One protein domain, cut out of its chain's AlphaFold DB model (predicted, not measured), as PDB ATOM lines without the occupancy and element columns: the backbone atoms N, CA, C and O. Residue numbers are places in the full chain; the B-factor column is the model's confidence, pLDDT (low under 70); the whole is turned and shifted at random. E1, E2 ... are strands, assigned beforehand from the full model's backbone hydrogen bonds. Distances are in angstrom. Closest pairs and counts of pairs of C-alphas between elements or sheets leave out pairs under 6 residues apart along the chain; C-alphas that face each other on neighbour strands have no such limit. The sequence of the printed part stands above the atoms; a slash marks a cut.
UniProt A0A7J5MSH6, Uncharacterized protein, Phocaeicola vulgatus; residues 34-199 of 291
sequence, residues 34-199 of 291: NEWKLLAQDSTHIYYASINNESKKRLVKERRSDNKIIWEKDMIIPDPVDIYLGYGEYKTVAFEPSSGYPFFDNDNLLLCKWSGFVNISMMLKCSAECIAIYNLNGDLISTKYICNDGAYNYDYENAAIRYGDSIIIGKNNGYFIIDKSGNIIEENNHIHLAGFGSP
ATOM      1  N   ASN A  34     324.069 225.365 236.558       34.31
ATOM      2  CA  ASN A  34     325.275 226.079 236.948       34.31
ATOM      3  C   ASN A  34     325.508 226.406 238.430       34.31
ATOM      4  O   ASN A  34     324.894 227.270 239.054       34.31
ATOM      5  N   GLU A  35     326.528 225.719 238.938       37.59
ATOM      6  CA  GLU A  35     327.147 225.823 240.253       37.59
ATOM      7  C   GLU A  35     327.787 227.202 240.492       37.59
ATOM      8  O   GLU A  35     329.008 227.353 240.494       37.59
ATOM      9  N   TRP A  36     326.984 228.223 240.780       43.91
ATOM     10  CA  TRP A  36     327.472 229.307 241.629       43.91
ATOM     11  C   TRP A  36     327.427 228.798 243.067       43.91
ATOM     12  O   TRP A  36     326.365 228.464 243.593       43.91
ATOM     13  N   LYS A  37     328.612 228.630 243.664       45.69
ATOM     14  CA  LYS A  37     328.805 228.042 244.996       45.69
ATOM     15  C   LYS A  37     327.900 228.733 246.018       45.69
ATOM     16  O   LYS A  37     328.044 229.928 246.255       45.69
ATOM     17  N   LEU A  38     327.019 227.940 246.628       51.16
ATOM     18  CA  LEU A  38     326.208 228.292 247.797       51.16
ATOM     19  C   LEU A  38     327.062 229.093 248.788       51.16
ATOM     20  O   LEU A  38     328.104 228.606 249.235       51.16
ATOM     21  N   LEU A  39     326.663 230.335 249.072       53.06
ATOM     22  CA  LEU A  39     327.465 231.255 249.885       53.06
ATOM     23  C   LEU A  39     327.144 231.117 251.380       53.06
ATOM     24  O   LEU A  39     327.911 231.606 252.214       53.06
ATOM     25  N   ALA A  40     326.043 230.450 251.727       55.81
ATOM     26  CA  ALA A  40     325.617 230.216 253.098       55.81
ATOM     27  C   ALA A  40     326.558 229.251 253.850       55.81
ATOM     28  O   ALA A  40     327.016 228.237 253.319       55.81
ATOM     29  N   GLN A  41     326.891 229.600 255.095       51.41
ATOM     30  CA  GLN A  41     327.979 228.967 255.858       51.41
ATOM     31  C   GLN A  41     327.556 227.641 256.508       51.41
ATOM     32  O   GLN A  41     328.399 226.786 256.780       51.41
ATOM     33  N   ASP A  42     326.255 227.471 256.735       53.84
ATOM     34  CA  ASP A  42     325.638 226.344 257.433       53.84
ATOM     35  C   ASP A  42     324.569 225.620 256.595       53.84
ATOM     36  O   ASP A  42     323.916 224.703 257.097       53.84
ATOM     37  N   SER A  43     324.373 226.021 255.329       58.34
ATOM     38  CA  SER A  43     323.143 225.719 254.592       58.34
ATOM     39  C   SER A  43     322.990 224.228 254.303       58.34
ATOM     40  O   SER A  43     323.453 223.669 253.301       58.34
ATOM     41  N   THR A  44     322.235 223.579 255.192       65.56
ATOM     42  CA  THR A  44     321.694 222.224 255.041       65.56
ATOM     43  C   THR A  44     320.694 222.129 253.888       65.56
ATOM     44  O   THR A  44     320.076 221.078 253.698       65.56
ATOM     45  N   HIS A  45     320.491 223.220 253.147       72.06
ATOM     46  CA  HIS A  45     319.459 223.372 252.147       72.06
ATOM     47  C   HIS A  45     320.027 223.807 250.795       72.06
ATOM     48  O   HIS A  45     321.141 224.317 250.696       72.06
ATOM     49  N   ILE A  46     319.250 223.559 249.749       70.69
ATOM     50  CA  ILE A  46     319.480 224.027 248.385       70.69
ATOM     51  C   ILE A  46     318.222 224.786 247.969       70.69
ATOM     52  O   ILE A  46     317.113 224.357 248.295       70.69
ATOM     53  N   TYR A  47     318.398 225.907 247.268       72.44
ATOM     54  CA  TYR A  47     317.303 226.699 246.719       72.44
ATOM     55  C   TYR A  47     317.435 226.792 245.203       72.44
ATOM     56  O   TYR A  47     318.515 227.093 244.699       72.44
ATOM     57  N   TYR A  48     316.348 226.551 244.475       68.12
ATOM     58  CA  TYR A  48     316.321 226.695 243.019       68.12
ATOM     59  C   TYR A  48     314.931 227.096 242.524       68.12
ATOM     60  O   TYR A  48     313.939 226.981 243.248       68.12
ATOM     61  N   ALA A  49     314.868 227.573 241.279       69.31
ATOM     62  CA  ALA A  49     313.609 227.817 240.593       69.31
ATOM     63  C   ALA A  49     313.239 226.601 239.745       69.31
ATOM     64  O   ALA A  49     314.032 226.189 238.901       69.31
ATOM     65  N   SER A  50     312.037 226.056 239.928       64.56
ATOM     66  CA  SER A  50     311.464 225.077 239.004       64.56
ATOM     67  C   SER A  50     310.480 225.744 238.045       64.56
ATOM     68  O   SER A  50     309.806 226.728 238.380       64.56
ATOM     69  N   ILE A  51     310.417 225.202 236.830       63.41
ATOM     70  CA  ILE A  51     309.434 225.560 235.811       63.41
ATOM     71  C   ILE A  51     308.608 224.303 235.561       63.41
ATOM     72  O   ILE A  51     309.118 223.333 235.015       63.41
ATOM     73  N   ASN A  52     307.333 224.320 235.947       56.28
ATOM     74  CA  ASN A  52     306.403 223.272 235.530       56.28
ATOM     75  C   ASN A  52     305.833 223.611 234.141       56.28
ATOM     76  O   ASN A  52     305.854 224.771 233.723       56.28
ATOM     77  N   ASN A  53     305.227 222.622 233.473       53.50
ATOM     78  CA  ASN A  53     304.517 222.744 232.182       53.50
ATOM     79  C   ASN A  53     303.446 223.868 232.113       53.50
ATOM     80  O   ASN A  53     302.881 224.120 231.052       53.50
ATOM     81  N   GLU A  54     303.178 224.572 233.217       50.88
ATOM     82  CA  GLU A  54     302.160 225.612 233.379       50.88
ATOM     83  C   GLU A  54     302.736 227.013 233.670       50.88
ATOM     84  O   GLU A  54     302.190 227.734 234.496       50.88
ATOM     85  N   SER A  55     303.843 227.430 233.042       56.97
ATOM     86  CA  SER A  55     304.337 228.838 233.040       56.97
ATOM     87  C   SER A  55     304.680 229.479 234.405       56.97
ATOM     88  O   SER A  55     305.194 230.601 234.447       56.97
ATOM     89  N   LYS A  56     304.390 228.813 235.524       64.94
ATOM     90  CA  LYS A  56     304.609 229.290 236.887       64.94
ATOM     91  C   LYS A  56     306.025 228.954 237.324       64.94
ATOM     92  O   LYS A  56     306.461 227.811 237.222       64.94
ATOM     93  N   LYS A  57     306.709 229.971 237.841       76.12
ATOM     94  CA  LYS A  57     308.046 229.859 238.428       76.12
ATOM     95  C   LYS A  57     307.873 229.615 239.919       76.12
ATOM     96  O   LYS A  57     307.212 230.412 240.587       76.12
ATOM     97  N   ARG A  58     308.430 228.522 240.436       79.50
ATOM     98  CA  ARG A  58     308.377 228.190 241.865       79.50
ATOM     99  C   ARG A  58     309.760 228.244 242.470       79.50
ATOM    100  O   ARG A  58     310.696 227.739 241.871       79.50
ATOM    101  N   LEU A  59     309.865 228.812 243.663       80.12
ATOM    102  CA  LEU A  59     311.044 228.693 244.501       80.12
ATOM    103  C   LEU A  59     310.905 227.417 245.314       80.12
ATOM    104  O   LEU A  59     309.897 227.226 245.996       80.12
ATOM    105  N   VAL A  60     311.905 226.553 245.231       78.25
ATOM    106  CA  VAL A  60     311.932 225.269 245.921       78.25
ATOM    107  C   VAL A  60     313.067 225.276 246.927       78.25
ATOM    108  O   VAL A  60     314.177 225.702 246.610       78.25
ATOM    109  N   LYS A  61     312.785 224.796 248.140       81.88
ATOM    110  CA  LYS A  61     313.788 224.487 249.156       81.88
ATOM    111  C   LYS A  61     313.915 222.983 249.305       81.88
ATOM    112  O   LYS A  61     312.973 222.316 249.735       81.88
ATOM    113  N   GLU A  62     315.110 222.475 249.067       81.06
ATOM    114  CA  GLU A  62     315.463 221.076 249.275       81.06
ATOM    115  C   GLU A  62     316.441 220.905 250.422       81.06
ATOM    116  O   GLU A  62     317.238 221.790 250.726       81.06
ATOM    117  N   ARG A  63     316.398 219.743 251.068       81.38
ATOM    118  CA  ARG A  63     317.409 219.336 252.036       81.38
ATOM    119  C   ARG A  63     318.596 218.709 251.316       81.38
ATOM    120  O   ARG A  63     318.450 217.685 250.665       81.38
ATOM    121  N   ARG A  64     319.795 219.244 251.531       76.25
ATOM    122  CA  ARG A  64     321.026 218.795 250.857       76.25
ATOM    123  C   ARG A  64     321.379 217.325 251.122       76.25
ATOM    124  O   ARG A  64     322.011 216.690 250.290       76.25
ATOM    125  N   SER A  65     321.019 216.781 252.286       78.19
ATOM    126  CA  SER A  65     321.401 215.409 252.658       78.19
ATOM    127  C   SER A  65     320.742 214.328 251.802       78.19
ATOM    128  O   SER A  65     321.279 213.229 251.706       78.19
ATOM    129  N   ASP A  66     319.557 214.600 251.258       79.62
ATOM    130  CA  ASP A  66     318.723 213.595 250.588       79.62
ATOM    131  C   ASP A  66     317.803 214.173 249.502       79.62
ATOM    132  O   ASP A  66     316.888 213.490 249.051       79.62
ATOM    133  N   ASN A  67     318.019 215.429 249.107       78.94
ATOM    134  CA  ASN A  67     317.244 216.188 248.122       78.94
ATOM    135  C   ASN A  67     315.733 216.217 248.395       78.94
ATOM    136  O   ASN A  67     314.919 216.425 247.500       78.94
ATOM    137  N   LYS A  68     315.317 216.013 249.652       84.00
ATOM    138  CA  LYS A  68     313.900 216.068 250.008       84.00
ATOM    139  C   LYS A  68     313.399 217.508 249.908       84.00
ATOM    140  O   LYS A  68     313.908 218.376 250.622       84.00
ATOM    141  N   ILE A  69     312.350 217.735 249.116       85.19
ATOM    142  CA  ILE A  69     311.627 219.012 249.086       85.19
ATOM    143  C   ILE A  69     311.024 219.276 250.471       85.19
ATOM    144  O   ILE A  69     310.258 218.474 251.011       85.19
ATOM    145  N   ILE A  70     311.411 220.402 251.063       85.12
ATOM    146  CA  ILE A  70     310.898 220.885 252.347       85.12
ATOM    147  C   ILE A  70     309.681 221.765 252.113       85.12
ATOM    148  O   ILE A  70     308.676 221.626 252.807       85.12
ATOM    149  N   TRP A  71     309.788 222.678 251.151       86.75
ATOM    150  CA  TRP A  71     308.686 223.508 250.701       86.75
ATOM    151  C   TRP A  71     308.926 223.979 249.270       86.75
ATOM    152  O   TRP A  71     310.064 224.070 248.806       86.75
ATOM    153  N   GLU A  72     307.832 224.316 248.603       86.06
ATOM    154  CA  GLU A  72     307.810 225.027 247.331       86.06
ATOM    155  C   GLU A  72     306.824 226.194 247.428       86.06
ATOM    156  O   GLU A  72     305.846 226.137 248.181       86.06
ATOM    157  N   LYS A  73     307.097 227.279 246.705       85.69
ATOM    158  CA  LYS A  73     306.258 228.478 246.714       85.69
ATOM    159  C   LYS A  73     306.281 229.167 245.363       85.69
ATOM    160  O   LYS A  73     307.344 229.306 244.763       85.69
ATOM    161  N   ASP A  74     305.124 229.638 244.910       85.38
ATOM    162  CA  ASP A  74     305.037 230.471 243.708       85.38
ATOM    163  C   ASP A  74     305.905 231.730 243.898       85.38
ATOM    164  O   ASP A  74     305.779 232.453 244.890       85.38
ATOM    165  N   MET A  75     306.817 231.979 242.956       82.56
ATOM    166  CA  MET A  75     307.698 233.141 243.007       82.56
ATOM    167  C   MET A  75     306.930 234.408 242.667       82.56
ATOM    168  O   MET A  75     306.262 234.491 241.635       82.56
ATOM    169  N   ILE A  76     307.117 235.439 243.487       86.31
ATOM    170  CA  ILE A  76     306.737 236.797 243.110       86.31
ATOM    171  C   ILE A  76     307.787 237.306 242.119       86.31
ATOM    172  O   ILE A  76     308.972 237.413 242.450       86.31
ATOM    173  N   ILE A  77     307.342 237.570 240.892       84.38
ATOM    174  CA  ILE A  77     308.154 238.136 239.811       84.38
ATOM    175  C   ILE A  77     308.266 239.651 240.044       84.38
ATOM    176  O   ILE A  77     307.252 240.263 240.385       84.38
ATOM    177  N   PRO A  78     309.449 240.268 239.868       86.88
ATOM    178  CA  PRO A  78     309.581 241.722 239.907       86.88
ATOM    179  C   PRO A  78     308.643 242.434 238.931       86.88
ATOM    180  O   PRO A  78     308.382 241.932 237.832       86.88
ATOM    181  N   ASP A  79     308.184 243.625 239.314       88.44
ATOM    182  CA  ASP A  79     307.322 244.438 238.459       88.44
ATOM    183  C   ASP A  79     308.003 244.748 237.111       88.44
ATOM    184  O   ASP A  79     309.216 244.998 237.076       88.44
ATOM    185  N   PRO A  80     307.246 244.749 235.996       87.88
ATOM    186  CA  PRO A  80     307.750 245.164 234.693       87.88
ATOM    187  C   PRO A  80     308.353 246.571 234.719       87.88
ATOM    188  O   PRO A  80     307.923 247.429 235.491       87.88
ATOM    189  N   VAL A  81     309.303 246.830 233.823       86.25
ATOM    190  CA  VAL A  81     309.935 248.152 233.692       86.25
ATOM    191  C   VAL A  81     309.884 248.676 232.274       86.25
ATOM    192  O   VAL A  81     309.920 247.912 231.313       86.25
ATOM    193  N   ASP A  82     309.846 249.999 232.156       85.06
ATOM    194  CA  ASP A  82     309.982 250.683 230.879       85.06
ATOM    195  C   ASP A  82     311.461 250.872 230.538       85.06
ATOM    196  O   ASP A  82     312.209 251.525 231.271       85.06
ATOM    197  N   ILE A  83     311.863 250.315 229.398       79.50
ATOM    198  CA  ILE A  83     313.182 250.531 228.803       79.50
ATOM    199  C   ILE A  83     313.060 251.617 227.739       79.50
ATOM    200  O   ILE A  83     312.179 251.557 226.877       79.50
ATOM    201  N   TYR A  84     313.981 252.578 227.769       77.06
ATOM    202  CA  TYR A  84     314.135 253.568 226.710       77.06
ATOM    203  C   TYR A  84     314.838 252.954 225.494       77.06
ATOM    204  O   TYR A  84     315.967 252.478 225.599       77.06
ATOM    205  N   LEU A  85     314.185 252.980 224.333       74.62
ATOM    206  CA  LEU A  85     314.715 252.411 223.085       74.62
ATOM    207  C   LEU A  85     315.483 253.441 222.237       74.62
ATOM    208  O   LEU A  85     316.041 253.096 221.197       74.62
ATOM    209  N   GLY A  86     315.521 254.705 222.671       71.94
ATOM    210  CA  GLY A  86     316.004 255.829 221.869       71.94
ATOM    211  C   GLY A  86     314.865 256.609 221.208       71.94
ATOM    212  O   GLY A  86     313.722 256.171 221.179       71.94
ATOM    213  N   TYR A  87     315.174 257.800 220.685       76.25
ATOM    214  CA  TYR A  87     314.245 258.642 219.908       76.25
ATOM    215  C   TYR A  87     312.896 258.975 220.581       76.25
ATOM    216  O   TYR A  87     311.917 259.264 219.900       76.25
ATOM    217  N   GLY A  88     312.841 258.985 221.915       79.50
ATOM    218  CA  GLY A  88     311.597 259.208 222.664       79.50
ATOM    219  C   GLY A  88     310.724 257.960 222.847       79.50
ATOM    220  O   GLY A  88     309.665 258.065 223.461       79.50
ATOM    221  N   GLU A  89     311.147 256.793 222.356       80.19
ATOM    222  CA  GLU A  89     310.387 255.546 222.444       80.19
ATOM    223  C   GLU A  89     310.716 254.758 223.715       80.19
ATOM    224  O   GLU A  89     311.874 254.631 224.117       80.19
ATOM    225  N   TYR A  90     309.677 254.187 224.323       84.44
ATOM    226  CA  TYR A  90     309.769 253.338 225.506       84.44
ATOM    227  C   TYR A  90     308.999 252.046 225.282       84.44
ATOM    228  O   TYR A  90     307.989 252.023 224.573       84.44
ATOM    229  N   LYS A  91     309.452 250.971 225.922       84.25
ATOM    230  CA  LYS A  91     308.731 249.703 225.930       84.25
ATOM    231  C   LYS A  91     308.779 249.059 227.302       84.25
ATOM    232  O   LYS A  91     309.857 248.839 227.848       84.25
ATOM    233  N   THR A  92     307.602 248.693 227.796       88.12
ATOM    234  CA  THR A  92     307.454 247.898 229.009       88.12
ATOM    235  C   THR A  92     307.909 246.468 228.747       88.12
ATOM    236  O   THR A  92     307.424 245.810 227.819       88.12
ATOM    237  N   VAL A  93     308.824 245.975 229.574       81.69
ATOM    238  CA  VAL A  93     309.276 244.585 229.562       81.69
ATOM    239  C   VAL A  93     308.942 243.891 230.865       81.69
ATOM    240  O   VAL A  93     309.187 244.411 231.951       81.69
ATOM    241  N   ALA A  94     308.400 242.683 230.742       84.12
ATOM    242  CA  ALA A  94     308.307 241.762 231.858       84.12
ATOM    243  C   ALA A  94     309.660 241.082 232.086       84.12
ATOM    244  O   ALA A  94     310.434 240.865 231.149       84.12
ATOM    245  N   PHE A  95     309.921 240.731 233.339       80.75
ATOM    246  CA  PHE A  95     311.121 240.012 233.722       80.75
ATOM    247  C   PHE A  95     310.955 238.501 233.573       80.75
ATOM    248  O   PHE A  95     309.970 237.892 234.004       80.75
ATOM    249  N   GLU A  96     311.991 237.873 233.035       74.75
ATOM    250  CA  GLU A  96     312.179 236.433 233.052       74.75
ATOM    251  C   GLU A  96     313.432 236.097 233.871       74.75
ATOM    252  O   GLU A  96     314.368 236.895 233.918       74.75
ATOM    253  N   PRO A  97     313.460 234.968 234.600       67.44
ATOM    254  CA  PRO A  97     314.679 234.542 235.255       67.44
ATOM    255  C   PRO A  97     315.694 234.290 234.146       67.44
ATOM    256  O   PRO A  97     315.351 233.715 233.107       67.44
ATOM    257  N   SER A  98     316.926 234.741 234.341       59.53
ATOM    258  CA  SER A  98     317.986 234.456 233.382       59.53
ATOM    259  C   SER A  98     318.117 232.941 233.222       59.53
ATOM    260  O   SER A  98     318.332 232.227 234.203       59.53
ATOM    261  N   SER A  99     317.946 232.443 231.993       45.47
ATOM    262  CA  SER A  99     318.097 231.024 231.675       45.47
ATOM    263  C   SER A  99     319.499 230.578 232.077       45.47
ATOM    264  O   SER A  99     320.472 230.979 231.441       45.47
ATOM    265  N   GLY A 100     319.601 229.780 233.138       45.31
ATOM    266  CA  GLY A 100     320.843 229.117 233.513       45.31
ATOM    267  C   GLY A 100     321.529 229.528 234.819       45.31
ATOM    268  O   GLY A 100     322.514 228.876 235.133       45.31
ATOM    269  N   TYR A 101     321.117 230.585 235.541       52.28
ATOM    270  CA  TYR A 101     321.956 231.197 236.600       52.28
ATOM    271  C   TYR A 101     321.171 232.172 237.519       52.28
ATOM    272  O   TYR A 101     320.279 232.860 237.018       52.28
ATOM    273  N   PRO A 102     321.589 232.439 238.778       55.66
ATOM    274  CA  PRO A 102     321.641 231.544 239.942       55.66
ATOM    275  C   PRO A 102     320.824 232.120 241.128       55.66
ATOM    276  O   PRO A 102     320.547 233.322 241.194       55.66
ATOM    277  N   PHE A 103     320.459 231.281 242.101       60.25
ATOM    278  CA  PHE A 103     320.093 231.784 243.428       60.25
ATOM    279  C   PHE A 103     321.368 231.988 244.235       60.25
ATOM    280  O   PHE A 103     322.123 231.040 244.430       60.25
ATOM    281  N   PHE A 104     321.599 233.202 244.725       65.75
ATOM    282  CA  PHE A 104     322.586 233.412 245.779       65.75
ATOM    283  C   PHE A 104     321.866 233.327 247.110       65.75
ATOM    284  O   PHE A 104     320.925 234.080 247.350       65.75
ATOM    285  N   ASP A 105     322.291 232.420 247.972       64.31
ATOM    286  CA  ASP A 105     321.798 232.348 249.333       64.31
ATOM    287  C   ASP A 105     322.859 232.856 250.307       64.31
ATOM    288  O   ASP A 105     324.050 232.586 250.177       64.31
ATOM    289  N   ASN A 106     322.425 233.603 251.311       67.94
ATOM    290  CA  ASN A 106     323.143 233.652 252.576       67.94
ATOM    291  C   ASN A 106     322.226 233.087 253.663       67.94
ATOM    292  O   ASN A 106     321.084 232.707 253.398       67.94
ATOM    293  N   ASP A 107     322.695 233.073 254.905       70.50
ATOM    294  CA  ASP A 107     321.935 232.508 256.023       70.50
ATOM    295  C   ASP A 107     320.628 233.292 256.336       70.50
ATOM    296  O   ASP A 107     319.888 232.923 257.242       70.50
ATOM    297  N   ASN A 108     320.323 234.381 255.611       77.75
ATOM    298  CA  ASN A 108     319.177 235.271 255.843       77.75
ATOM    299  C   ASN A 108     318.308 235.548 254.596       77.75
ATOM    300  O   ASN A 108     317.122 235.851 254.738       77.75
ATOM    301  N   LEU A 109     318.871 235.475 253.388       81.94
ATOM    302  CA  LEU A 109     318.280 235.972 252.145       81.94
ATOM    303  C   LEU A 109     318.533 235.019 250.980       81.94
ATOM    304  O   LEU A 109     319.553 234.334 250.930       81.94
ATOM    305  N   LEU A 110     317.630 235.073 250.003       81.94
ATOM    306  CA  LEU A 110     317.780 234.471 248.682       81.94
ATOM    307  C   LEU A 110     317.768 235.593 247.643       81.94
ATOM    308  O   LEU A 110     316.883 236.442 247.657       81.94
ATOM    309  N   LEU A 111     318.729 235.616 246.734       80.12
ATOM    310  CA  LEU A 111     318.826 236.600 245.665       80.12
ATOM    311  C   LEU A 111     318.662 235.874 244.338       80.12
ATOM    312  O   LEU A 111     319.331 234.873 244.112       80.12
ATOM    313  N   CYS A 112     317.831 236.396 243.446       79.44
ATOM    314  CA  CYS A 112     317.641 235.844 242.107       79.44
ATOM    315  C   CYS A 112     317.855 236.941 241.067       79.44
ATOM    316  O   CYS A 112     317.293 238.034 241.201       79.44
ATOM    317  N   LYS A 113     318.659 236.657 240.038       78.75
ATOM    318  CA  LYS A 113     318.818 237.550 238.889       78.75
ATOM    319  C   LYS A 113     317.624 237.404 237.944       78.75
ATOM    320  O   LYS A 113     317.222 236.300 237.581       78.75
ATOM    321  N   TRP A 114     317.095 238.541 237.515       80.06
ATOM    322  CA  TRP A 114     316.020 238.634 236.536       80.06
ATOM    323  C   TRP A 114     316.444 239.524 235.377       80.06
ATOM    324  O   TRP A 114     317.026 240.590 235.590       80.06
ATOM    325  N   SER A 115     316.093 239.108 234.165       78.50
ATOM    326  CA  SER A 115     316.386 239.819 232.927       78.50
ATOM    327  C   SER A 115     315.113 239.966 232.090       78.50
ATOM    328  O   SER A 115     314.375 239.009 231.870       78.50
ATOM    329  N   GLY A 116     314.826 241.180 231.635       77.94
ATOM    330  CA  GLY A 116     313.759 241.477 230.679       77.94
ATOM    331  C   GLY A 116     314.379 241.940 229.369       77.94
ATOM    332  O   GLY A 116     315.329 242.717 229.402       77.94
ATOM    333  N   PHE A 117     313.869 241.480 228.224       74.31
ATOM    334  CA  PHE A 117     314.486 241.758 226.923       74.31
ATOM    335  C   PHE A 117     313.519 242.400 225.927       74.31
ATOM    336  O   PHE A 117     312.383 241.957 225.752       74.31
ATOM    337  N   VAL A 118     314.014 243.394 225.185       70.50
ATOM    338  CA  VAL A 118     313.407 243.862 223.934       70.50
ATOM    339  C   VAL A 118     314.313 243.482 222.773       70.50
ATOM    340  O   VAL A 118     315.456 243.930 222.696       70.50
ATOM    341  N   ASN A 119     313.775 242.718 221.823       65.88
ATOM    342  CA  ASN A 119     314.394 242.575 220.508       65.88
ATOM    343  C   ASN A 119     314.096 243.837 219.690       65.88
ATOM    344  O   ASN A 119     312.949 244.042 219.287       65.88
ATOM    345  N   ILE A 120     315.111 244.675 219.462       59.53
ATOM    346  CA  ILE A 120     315.007 245.837 218.561       59.53
ATOM    347  C   ILE A 120     315.422 245.445 217.131       59.53
ATOM    348  O   ILE A 120     314.886 245.966 216.157       59.53
ATOM    349  N   SER A 121     316.332 244.477 216.975       56.47
ATOM    350  CA  SER A 121     316.715 243.884 215.683       56.47
ATOM    351  C   SER A 121     317.289 242.472 215.875       56.47
ATOM    352  O   SER A 121     317.448 242.025 217.010       56.47
ATOM    353  N   MET A 122     317.644 241.766 214.789       48.59
ATOM    354  CA  MET A 122     318.241 240.414 214.857       48.59
ATOM    355  C   MET A 122     319.565 240.348 215.652       48.59
ATOM    356  O   MET A 122     320.015 239.248 215.954       48.59
ATOM    357  N   MET A 123     320.176 241.488 216.004       46.84
ATOM    358  CA  MET A 123     321.440 241.551 216.756       46.84
ATOM    359  C   MET A 123     321.414 242.456 217.998       46.84
ATOM    360  O   MET A 123     322.386 242.460 218.739       46.84
ATOM    361  N   LEU A 124     320.352 243.231 218.247       50.69
ATOM    362  CA  LEU A 124     320.299 244.180 219.369       50.69
ATOM    363  C   LEU A 124     319.218 243.764 220.366       50.69
ATOM    364  O   LEU A 124     318.019 243.895 220.097       50.69
ATOM    365  N   LYS A 125     319.672 243.273 221.522       57.72
ATOM    366  CA  LYS A 125     318.847 243.031 222.707       57.72
ATOM    367  C   LYS A 125     319.058 244.175 223.691       57.72
ATOM    368  O   LYS A 125     320.152 244.326 224.225       57.72
ATOM    369  N   CYS A 126     318.021 244.960 223.951       56.12
ATOM    370  CA  CYS A 126     318.017 245.812 225.136       56.12
ATOM    371  C   CYS A 126     317.602 244.950 226.316       56.12
ATOM    372  O   CYS A 126     316.553 244.304 226.242       56.12
ATOM    373  N   SER A 127     318.413 244.931 227.369       68.94
ATOM    374  CA  SER A 127     318.076 244.251 228.612       68.94
ATOM    375  C   SER A 127     317.803 245.255 229.726       68.94
ATOM    376  O   SER A 127     318.495 246.262 229.863       68.94
ATOM    377  N   ALA A 128     316.779 244.970 230.520       76.88
ATOM    378  CA  ALA A 128     316.724 245.419 231.901       76.88
ATOM    379  C   ALA A 128     317.161 244.243 232.764       76.88
ATOM    380  O   ALA A 128     316.722 243.114 232.534       76.88
ATOM    381  N   GLU A 129     317.995 244.498 233.764       79.06
ATOM    382  CA  GLU A 129     318.417 243.476 234.716       79.06
ATOM    383  C   GLU A 129     318.217 243.959 236.144       79.06
ATOM    384  O   GLU A 129     318.480 245.118 236.480       79.06
ATOM    385  N   CYS A 130     317.772 243.056 237.009       80.81
ATOM    386  CA  CYS A 130     317.649 243.321 238.432       80.81
ATOM    387  C   CYS A 130     317.990 242.089 239.272       80.81
ATOM    388  O   CYS A 130     318.002 240.957 238.789       80.81
ATOM    389  N   ILE A 131     318.256 242.337 240.551       82.38
ATOM    390  CA  ILE A 131     318.297 241.326 241.600       82.38
ATOM    391  C   ILE A 131     317.027 241.457 242.432       82.38
ATOM    392  O   ILE A 131     316.777 242.496 243.045       82.38
ATOM    393  N   ALA A 132     316.245 240.388 242.475       86.38
ATOM    394  CA  ALA A 132     315.143 240.234 243.408       86.38
ATOM    395  C   ALA A 132     315.662 239.594 244.698       86.38
ATOM    396  O   ALA A 132     316.347 238.573 244.650       86.38
ATOM    397  N   ILE A 133     315.343 240.199 245.837       87.38
ATOM    398  CA  ILE A 133     315.776 239.772 247.167       87.38
ATOM    399  C   ILE A 133     314.567 239.190 247.890       87.38
ATOM    400  O   ILE A 133     313.596 239.902 248.146       87.38
ATOM    401  N   TYR A 134     314.643 237.916 248.250       86.69
ATOM    402  CA  TYR A 134     313.623 237.173 248.976       86.69
ATOM    403  C   TYR A 134     314.114 236.802 250.378       86.69
ATOM    404  O   TYR A 134     315.313 236.650 250.617       86.69
ATOM    405  N   ASN A 135     313.183 236.608 251.310       86.62
ATOM    406  CA  ASN A 135     313.489 235.942 252.577       86.62
ATOM    407  C   ASN A 135     313.617 234.415 252.375       86.62
ATOM    408  O   ASN A 135     313.244 233.867 251.335       86.62
ATOM    409  N   LEU A 136     314.059 233.694 253.410       82.75
ATOM    410  CA  LEU A 136     314.157 232.224 253.387       82.75
ATOM    411  C   LEU A 136     312.806 231.477 253.345       82.75
ATOM    412  O   LEU A 136     312.802 230.247 253.337       82.75
ATOM    413  N   ASN A 137     311.673 232.185 253.339       84.56
ATOM    414  CA  ASN A 137     310.332 231.632 253.115       84.56
ATOM    415  C   ASN A 137     309.828 231.912 251.683       84.56
ATOM    416  O   ASN A 137     308.662 231.650 251.377       84.56
ATOM    417  N   GLY A 138     310.668 232.501 250.826       82.50
ATOM    418  CA  GLY A 138     310.349 232.849 249.444       82.50
ATOM    419  C   GLY A 138     309.449 234.074 249.261       82.50
ATOM    420  O   GLY A 138     308.898 234.248 248.178       82.50
ATOM    421  N   ASP A 139     309.266 234.922 250.279       88.38
ATOM    422  CA  ASP A 139     308.605 236.225 250.100       88.38
ATOM    423  C   ASP A 139     309.580 237.241 249.512       88.38
ATOM    424  O   ASP A 139     310.690 237.392 250.022       88.38
ATOM    425  N   LEU A 140     309.148 237.972 248.481       89.56
ATOM    426  CA  LEU A 140     309.914 239.081 247.917       89.56
ATOM    427  C   LEU A 140     309.975 240.235 248.927       89.56
ATOM    428  O   LEU A 140     308.945 240.766 249.334       89.56
ATOM    429  N   ILE A 141     311.188 240.624 249.312       89.81
ATOM    430  CA  ILE A 141     311.464 241.762 250.195       89.81
ATOM    431  C   ILE A 141     311.638 243.031 249.360       89.81
ATOM    432  O   ILE A 141     311.048 244.065 249.664       89.81
ATOM    433  N   SER A 142     312.491 242.978 248.332       89.06
ATOM    434  CA  SER A 142     312.765 244.130 247.468       89.06
ATOM    435  C   SER A 142     313.406 243.725 246.141       89.06
ATOM    436  O   SER A 142     313.919 242.616 246.001       89.06
ATOM    437  N   THR A 143     313.426 244.659 245.191       88.06
ATOM    438  CA  THR A 143     314.096 244.519 243.892       88.06
ATOM    439  C   THR A 143     315.130 245.630 243.733       88.06
ATOM    440  O   THR A 143     314.836 246.793 244.022       88.06
ATOM    441  N   LYS A 144     316.343 245.290 243.284       84.81
ATOM    442  CA  LYS A 144     317.444 246.233 243.021       84.81
ATOM    443  C   LYS A 144     317.866 246.156 241.558       84.81
ATOM    444  O   LYS A 144     318.229 245.085 241.080       84.81
ATOM    445  N   TYR A 145     317.822 247.277 240.845       79.75
ATOM    446  CA  TYR A 145     318.163 247.320 239.423       79.75
ATOM    447  C   TYR A 145     319.678 247.354 239.203       79.75
ATOM    448  O   TYR A 145     320.400 248.086 239.879       79.75
ATOM    449  N   ILE A 146     320.141 246.548 238.248       74.56
ATOM    450  CA  ILE A 146     321.539 246.470 237.810       74.56
ATOM    451  C   ILE A 146     321.733 247.338 236.563       74.56
ATOM    452  O   ILE A 146     322.665 248.139 236.524       74.56
ATOM    453  N   CYS A 147     320.838 247.224 235.579       70.81
ATOM    454  CA  CYS A 147     320.847 248.048 234.371       70.81
ATOM    455  C   CYS A 147     319.427 248.318 233.848       70.81
ATOM    456  O   CYS A 147     318.514 247.510 234.042       70.81
ATOM    457  N   ASN A 148     319.252 249.477 233.204       57.38
ATOM    458  CA  ASN A 148     318.008 249.885 232.534       57.38
ATOM    459  C   ASN A 148     318.266 250.845 231.350       57.38
ATOM    460  O   ASN A 148     317.480 251.743 231.061       57.38
ATOM    461  N   ASP A 149     319.424 250.738 230.709       53.34
ATOM    462  CA  ASP A 149     319.975 251.774 229.830       53.34
ATOM    463  C   ASP A 149     319.900 251.442 228.334       53.34
ATOM    464  O   ASP A 149     320.424 252.189 227.510       53.34
ATOM    465  N   GLY A 150     319.210 250.363 227.948       47.00
ATOM    466  CA  GLY A 150     318.937 250.053 226.538       47.00
ATOM    467  C   GLY A 150     320.189 249.761 225.695       47.00
ATOM    468  O   GLY A 150     320.084 249.533 224.491       47.00
ATOM    469  N   ALA A 151     321.376 249.731 226.297       46.28
ATOM    470  CA  ALA A 151     322.613 249.399 225.620       46.28
ATOM    471  C   ALA A 151     322.810 247.880 225.605       46.28
ATOM    472  O   ALA A 151     322.618 247.185 226.601       46.28
ATOM    473  N   TYR A 152     323.187 247.371 224.437       44.78
ATOM    474  CA  TYR A 152     323.486 245.967 224.215       44.78
ATOM    475  C   TYR A 152     324.685 245.532 225.063       44.78
ATOM    476  O   TYR A 152     325.821 245.894 224.763       44.78
ATOM    477  N   ASN A 153     324.433 244.753 226.111       47.84
ATOM    478  CA  ASN A 153     325.474 244.091 226.885       47.84
ATOM    479  C   ASN A 153     325.490 242.614 226.473       47.84
ATOM    480  O   ASN A 153     324.687 241.818 226.958       47.84
ATOM    481  N   TYR A 154     326.361 242.275 225.518       38.97
ATOM    482  CA  TYR A 154     326.776 240.889 225.284       38.97
ATOM    483  C   TYR A 154     327.354 240.366 226.603       38.97
ATOM    484  O   TYR A 154     328.335 240.917 227.085       38.97
ATOM    485  N   ASP A 155     326.726 239.345 227.176       43.38
ATOM    486  CA  ASP A 155     327.385 238.363 228.039       43.38
ATOM    487  C   ASP A 155     328.278 238.917 229.164       43.38
ATOM    488  O   ASP A 155     329.456 238.582 229.259       43.38
ATOM    489  N   TYR A 156     327.712 239.713 230.072       49.78
ATOM    490  CA  TYR A 156     328.360 239.955 231.360       49.78
ATOM    491  C   TYR A 156     327.545 239.276 232.454       49.78
ATOM    492  O   TYR A 156     326.515 239.774 232.920       49.78
ATOM    493  N   GLU A 157     327.986 238.079 232.834       52.22
ATOM    494  CA  GLU A 157     327.557 237.444 234.072       52.22
ATOM    495  C   GLU A 157     327.876 238.412 235.218       52.22
ATOM    496  O   GLU A 157     329.031 238.618 235.572       52.22
ATOM    497  N   ASN A 158     326.862 239.081 235.769       58.62
ATOM    498  CA  ASN A 158     327.049 239.842 236.999       58.62
ATOM    499  C   ASN A 158     327.291 238.818 238.110       58.62
ATOM    500  O   ASN A 158     326.347 238.149 238.539       58.62
ATOM    501  N   ALA A 159     328.536 238.671 238.561       60.44
ATOM    502  CA  ALA A 159     328.816 237.837 239.717       60.44
ATOM    503  C   ALA A 159     328.257 238.466 240.991       60.44
ATOM    504  O   ALA A 159     328.357 239.681 241.213       60.44
ATOM    505  N   ALA A 160     327.730 237.604 241.859       70.19
ATOM    506  CA  ALA A 160     327.589 237.926 243.264       70.19
ATOM    507  C   ALA A 160     328.645 237.183 244.076       70.19
ATOM    508  O   ALA A 160     328.883 235.992 243.870       70.19
ATOM    509  N   ILE A 161     329.262 237.886 245.020       72.06
ATOM    510  CA  ILE A 161     330.333 237.340 245.854       72.06
ATOM    511  C   ILE A 161     330.029 237.631 247.317       72.06
ATOM    512  O   ILE A 161     329.625 238.738 247.677       72.06
ATOM    513  N   ARG A 162     330.261 236.642 248.184       71.44
ATOM    514  CA  ARG A 162     330.168 236.837 249.632       71.44
ATOM    515  C   ARG A 162     331.250 237.793 250.127       71.44
ATOM    516  O   ARG A 162     332.430 237.636 249.822       71.44
ATOM    517  N   TYR A 163     330.843 238.733 250.968       72.25
ATOM    518  CA  TYR A 163     331.703 239.709 251.620       72.25
ATOM    519  C   TYR A 163     331.349 239.798 253.106       72.25
ATOM    520  O   TYR A 163     330.499 240.585 253.521       72.25
ATOM    521  N   GLY A 164     331.956 238.929 253.919       72.38
ATOM    522  CA  GLY A 164     331.537 238.746 255.311       72.38
ATOM    523  C   GLY A 164     330.071 238.297 255.395       72.38
ATOM    524  O   GLY A 164     329.718 237.252 254.841       72.38
ATOM    525  N   ASP A 165     329.237 239.107 256.053       73.88
ATOM    526  CA  ASP A 165     327.775 238.927 256.163       73.88
ATOM    527  C   ASP A 165     326.987 239.617 255.032       73.88
ATOM    528  O   ASP A 165     325.756 239.617 255.024       73.88
ATOM    529  N   SER A 166     327.693 240.258 254.103       79.19
ATOM    530  CA  SER A 166     327.134 241.006 252.977       79.19
ATOM    531  C   SER A 166     327.398 240.288 251.653       79.19
ATOM    532  O   SER A 166     328.164 239.323 251.587       79.19
ATOM    533  N   ILE A 167     326.764 240.763 250.584       79.56
ATOM    534  CA  ILE A 167     326.960 240.260 249.223       79.56
ATOM    535  C   ILE A 167     327.288 241.443 248.316       79.56
ATOM    536  O   ILE A 167     326.578 242.445 248.324       79.56
ATOM    537  N   ILE A 168     328.353 241.324 247.531       80.00
ATOM    538  CA  ILE A 168     328.681 242.280 246.470       80.00
ATOM    539  C   ILE A 168     328.024 241.804 245.190       80.00
ATOM    540  O   ILE A 168     328.182 240.639 244.837       80.00
ATOM    541  N   ILE A 169     327.349 242.707 244.490       79.56
ATOM    542  CA  ILE A 169     326.825 242.495 243.145       79.56
ATOM    543  C   ILE A 169     327.615 243.374 242.183       79.56
ATOM    544  O   ILE A 169     327.558 244.604 242.277       79.56
ATOM    545  N   GLY A 170     328.345 242.743 241.265       74.50
ATOM    546  CA  GLY A 170     329.033 243.443 240.184       74.50
ATOM    547  C   GLY A 170     328.051 244.047 239.178       74.50
ATOM    548  O   GLY A 170     326.993 243.485 238.897       74.50
ATOM    549  N   LYS A 171     328.415 245.205 238.634       74.62
ATOM    550  CA  LYS A 171     327.803 245.864 237.478       74.62
ATOM    551  C   LYS A 171     328.912 246.129 236.453       74.62
ATOM    552  O   LYS A 171     330.086 246.200 236.807       74.62
ATOM    553  N   ASN A 172     328.550 246.382 235.196       68.50
ATOM    554  CA  ASN A 172     329.531 246.745 234.161       68.50
ATOM    555  C   ASN A 172     330.399 247.956 234.585       68.50
ATOM    556  O   ASN A 172     331.631 247.910 234.574       68.50
ATOM    557  N   ASN A 173     329.733 249.011 235.059       73.56
ATOM    558  CA  ASN A 173     330.369 250.215 235.585       73.56
ATOM    559  C   ASN A 173     330.154 250.333 237.091       73.56
ATOM    560  O   ASN A 173     329.659 251.350 237.558       73.56
ATOM    561  N   GLY A 174     330.482 249.292 237.850       79.81
ATOM    562  CA  GLY A 174     330.649 249.417 239.292       79.81
ATOM    563  C   GLY A 174     330.073 248.242 240.054       79.81
ATOM    564  O   GLY A 174     330.163 247.106 239.610       79.81
ATOM    565  N   TYR A 175     329.507 248.495 241.224       83.38
ATOM    566  CA  TYR A 175     328.933 247.463 242.078       83.38
ATOM    567  C   TYR A 175     327.992 248.078 243.109       83.38
ATOM    568  O   TYR A 175     327.916 249.296 243.289       83.38
ATOM    569  N   PHE A 176     327.293 247.214 243.824       86.44
ATOM    570  CA  PHE A 176     326.691 247.558 245.103       86.44
ATOM    571  C   PHE A 176     326.874 246.412 246.090       86.44
ATOM    572  O   PHE A 176     327.003 245.253 245.698       86.44
ATOM    573  N   ILE A 177     326.893 246.748 247.373       86.44
ATOM    574  CA  ILE A 177     326.985 245.797 248.473       86.44
ATOM    575  C   ILE A 177     325.651 245.796 249.196       86.44
ATOM    576  O   ILE A 177     325.181 246.854 249.623       86.44
ATOM    577  N   ILE A 178     325.054 244.615 249.340       85.44
ATOM    578  CA  ILE A 178     323.854 244.425 250.147       85.44
ATOM    579  C   ILE A 178     324.186 243.785 251.489       85.44
ATOM    580  O   ILE A 178     324.958 242.827 251.555       85.44
ATOM    581  N   ASP A 179     323.582 244.298 252.556       85.75
ATOM    582  CA  ASP A 179     323.650 243.676 253.876       85.75
ATOM    583  C   ASP A 179     322.747 242.430 253.973       85.75
ATOM    584  O   ASP A 179     321.966 242.102 253.077       85.75
ATOM    585  N   LYS A 180     322.809 241.748 255.120       81.50
ATOM    586  CA  LYS A 180     321.959 240.592 255.451       81.50
ATOM    587  C   LYS A 180     320.450 240.877 255.492       81.50
ATOM    588  O   LYS A 180     319.666 239.946 255.638       81.50
ATOM    589  N   SER A 181     320.040 242.141 255.426       84.06
ATOM    590  CA  SER A 181     318.641 242.573 255.382       84.06
ATOM    591  C   SER A 181     318.205 243.001 253.975       84.06
ATOM    592  O   SER A 181     317.030 243.296 253.771       84.06
ATOM    593  N   GLY A 182     319.119 242.999 252.999       80.31
ATOM    594  CA  GLY A 182     318.857 243.361 251.610       80.31
ATOM    595  C   GLY A 182     318.972 244.861 251.331       80.31
ATOM    596  O   GLY A 182     318.558 245.323 250.263       80.31
ATOM    597  N   ASN A 183     319.519 245.642 252.267       87.00
ATOM    598  CA  ASN A 183     319.760 247.068 252.069       87.00
ATOM    599  C   ASN A 183     321.086 247.283 251.349       87.00
ATOM    600  O   ASN A 183     322.077 246.638 251.678       87.00
ATOM    601  N   ILE A 184     321.120 248.239 250.420       89.19
ATOM    602  CA  ILE A 184     322.377 248.697 249.825       89.19
ATOM    603  C   ILE A 184     323.123 249.517 250.881       89.19
ATOM    604  O   ILE A 184     322.623 250.553 251.317       89.19
ATOM    605  N   ILE A 185     324.299 249.045 251.287       91.38
ATOM    606  CA  ILE A 185     325.171 249.719 252.262       91.38
ATOM    607  C   ILE A 185     326.344 250.445 251.602       91.38
ATOM    608  O   ILE A 185     326.945 251.326 252.209       91.38
ATOM    609  N   GLU A 186     326.647 250.097 250.355       91.44
ATOM    610  CA  GLU A 186     327.678 250.735 249.546       91.44
ATOM    611  C   GLU A 186     327.311 250.587 248.066       91.44
ATOM    612  O   GLU A 186     326.835 249.534 247.644       91.44
ATOM    613  N   GLU A 187     327.522 251.635 247.276       89.94
ATOM    614  CA  GLU A 187     327.315 251.620 245.831       89.94
ATOM    615  C   GLU A 187     328.378 252.483 245.158       89.94
ATOM    616  O   GLU A 187     328.637 253.615 245.571       89.94
ATOM    617  N   ASN A 188     328.968 251.953 244.093       87.56
ATOM    618  CA  ASN A 188     329.869 252.688 243.225       87.56
ATOM    619  C   ASN A 188     329.426 252.455 241.783       87.56
ATOM    620  O   ASN A 188     329.216 251.311 241.398       87.56
ATOM    621  N   ASN A 189     329.283 253.524 241.000       83.94
ATOM    622  CA  ASN A 189     328.843 253.465 239.602       83.94
ATOM    623  C   ASN A 189     329.912 254.004 238.620       83.94
ATOM    624  O   ASN A 189     329.598 254.417 237.503       83.94
ATOM    625  N   HIS A 190     331.177 254.074 239.054       81.75
ATOM    626  CA  HIS A 190     332.264 254.744 238.326       81.75
ATOM    627  C   HIS A 190     333.527 253.896 238.166       81.75
ATOM    628  O   HIS A 190     334.554 254.400 237.719       81.75
ATOM    629  N   ILE A 191     333.465 252.618 238.526       78.31
ATOM    630  CA  ILE A 191     334.598 251.704 238.440       78.31
ATOM    631  C   ILE A 191     334.277 250.617 237.426       78.31
ATOM    632  O   ILE A 191     333.200 250.033 237.459       78.31
ATOM    633  N   HIS A 192     335.212 250.332 236.526       74.38
ATOM    634  CA  HIS A 192     335.032 249.265 235.553       74.38
ATOM    635  C   HIS A 192     335.322 247.902 236.190       74.38
ATOM    636  O   HIS A 192     336.457 247.638 236.598       74.38
ATOM    637  N   LEU A 193     334.294 247.052 236.267       68.12
ATOM    638  CA  LEU A 193     334.361 245.683 236.795       68.12
ATOM    639  C   LEU A 193     333.819 244.654 235.780       68.12
ATOM    640  O   LEU A 193     333.309 243.609 236.167       68.12
ATOM    641  N   ALA A 194     333.895 244.917 234.471       65.19
ATOM    642  CA  ALA A 194     333.415 243.954 233.476       65.19
ATOM    643  C   ALA A 194     334.160 242.612 233.557       65.19
ATOM    644  O   ALA A 194     335.384 242.581 233.712       65.19
ATOM    645  N   GLY A 195     333.422 241.507 233.411       60.47
ATOM    646  CA  GLY A 195     333.954 240.146 233.564       60.47
ATOM    647  C   GLY A 195     334.129 239.704 235.020       60.47
ATOM    648  O   GLY A 195     334.835 238.734 235.279       60.47
ATOM    649  N   PHE A 196     333.525 240.416 235.979       58.62
ATOM    650  CA  PHE A 196     333.499 240.007 237.381       58.62
ATOM    651  C   PHE A 196     332.780 238.664 237.518       58.62
ATOM    652  O   PHE A 196     331.573 238.586 237.303       58.62
ATOM    653  N   GLY A 197     333.539 237.619 237.849       62.91
ATOM    654  CA  GLY A 197     333.080 236.233 237.934       62.91
ATOM    655  C   GLY A 197     333.185 235.641 239.343       62.91
ATOM    656  O   GLY A 197     333.388 236.351 240.330       62.91
ATOM    657  N   SER A 198     333.080 234.312 239.440       65.25
ATOM    658  CA  SER A 198     333.431 233.579 240.665       65.25
ATOM    659  C   SER A 198     334.940 233.705 240.922       65.25
ATOM    660  O   SER A 198     335.718 233.241 240.093       65.25
ATOM    661  N   PRO A 199     335.381 234.319 242.033       70.25
ATOM    662  CA  PRO A 199     336.797 234.572 242.264       70.25
ATOM    663  C   PRO A 199     337.527 233.297 242.703       70.25
ATOM    664  O   PRO A 199     337.013 232.516 243.509       70.25
TER     665      PRO A 199
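AT A GLANCE: This is residues 34 to 199 of the 291 residues of an uncharacterized protein of Phocaeicola vulgatus (UniProt A0A7J5MSH6). What does the model look like? A long, strongly twisted sheet, E6 E7 E8 E9, makes the middle layer, partly face to face with the sheet E10 E11 E12 E13 on one side and the hairpin E4 E5 on the other. The small sheet E1 E2 E3 sits beside the edge strand E6, well away from E4 and E5. What is it made of? The printed part has 166 residues with 13 named strands, E1 to E13 in order along the chain, and no named helix; the class is all strand and its sheets are antiparallel. How large is it? It is compact, with a radius of gyration of the C-alphas of 16.2 A and spans of 53 by 39 by 25 A.

HOW THE PARTS SIT: How do the first strands pair? E1, residues 45 to 51, E2, residues 57 to 63, and E3, residues 68 to 74, form a meander, each strand the antiparallel neighbour of the one before; N 48 and O 60, 3.2 A, and N 61 and O 71, 2.9 A, are within hydrogen-bond range. E4, residues 81 to 86, and E5, residues 89 to 93, form a hairpin, with N 83 and O 91 at 2.9 A. What follows? E6, residues 103 to 105, E7, residues 109 to 121, E8, residues 124 to 135, and E9, residues 140 to 147, form a meander, with N 104 and O 111 at 2.9 A, N 116 and O 128 at 2.9 A, and N 131 and O 144 at 2.8 A. E10, residues 160 to 163, E11, residues 166 to 171, E12, residues 174 to 178, and E13, residues 184 to 188, form another, with N 161 and O 168 at 3.0 A, N 169 and O 176 at 2.8 A, and N 177 and O 186 at 2.8 A. How do the sheets stand? Three form a stack of sheets, face to face in turn: the best planes of E6 E7 E8 E9 and E4 E5 are 36 degrees apart, and those of E6 E7 E8 E9 and E10 E11 E12 E13 are 14 degrees apart. The closest C-alphas of E5 and E7 are those of Val 93 and Gly 116, 5.6 A; of E9 and E11, Ile 146 and Lys 171, 6.3 A; of E1 and E6, Tyr 48 and Phe 103, 6.3 A.

IN THESE COORDINATES: Where do the strands begin and end? E1 begins at C-alpha 45, (319.459, 223.372, 252.147), and E13 ends at C-alpha 188, (329.869, 252.688, 243.225). Which are longest? E7 measures 37.3 A from first to last C-alpha and E8 34.9 A.

THE WHOLE: What is farthest apart? The C-alphas of Ser 65 and Tyr 87, 54.7 A. Is it unbroken? The printed part has no cut, and the link E9 to E10, 12 residues, is long. Where is confidence low? The mean pLDDT of the printed part is 72.2, and 58 residues are under 70, among them 34 to 44 and 148 to 159.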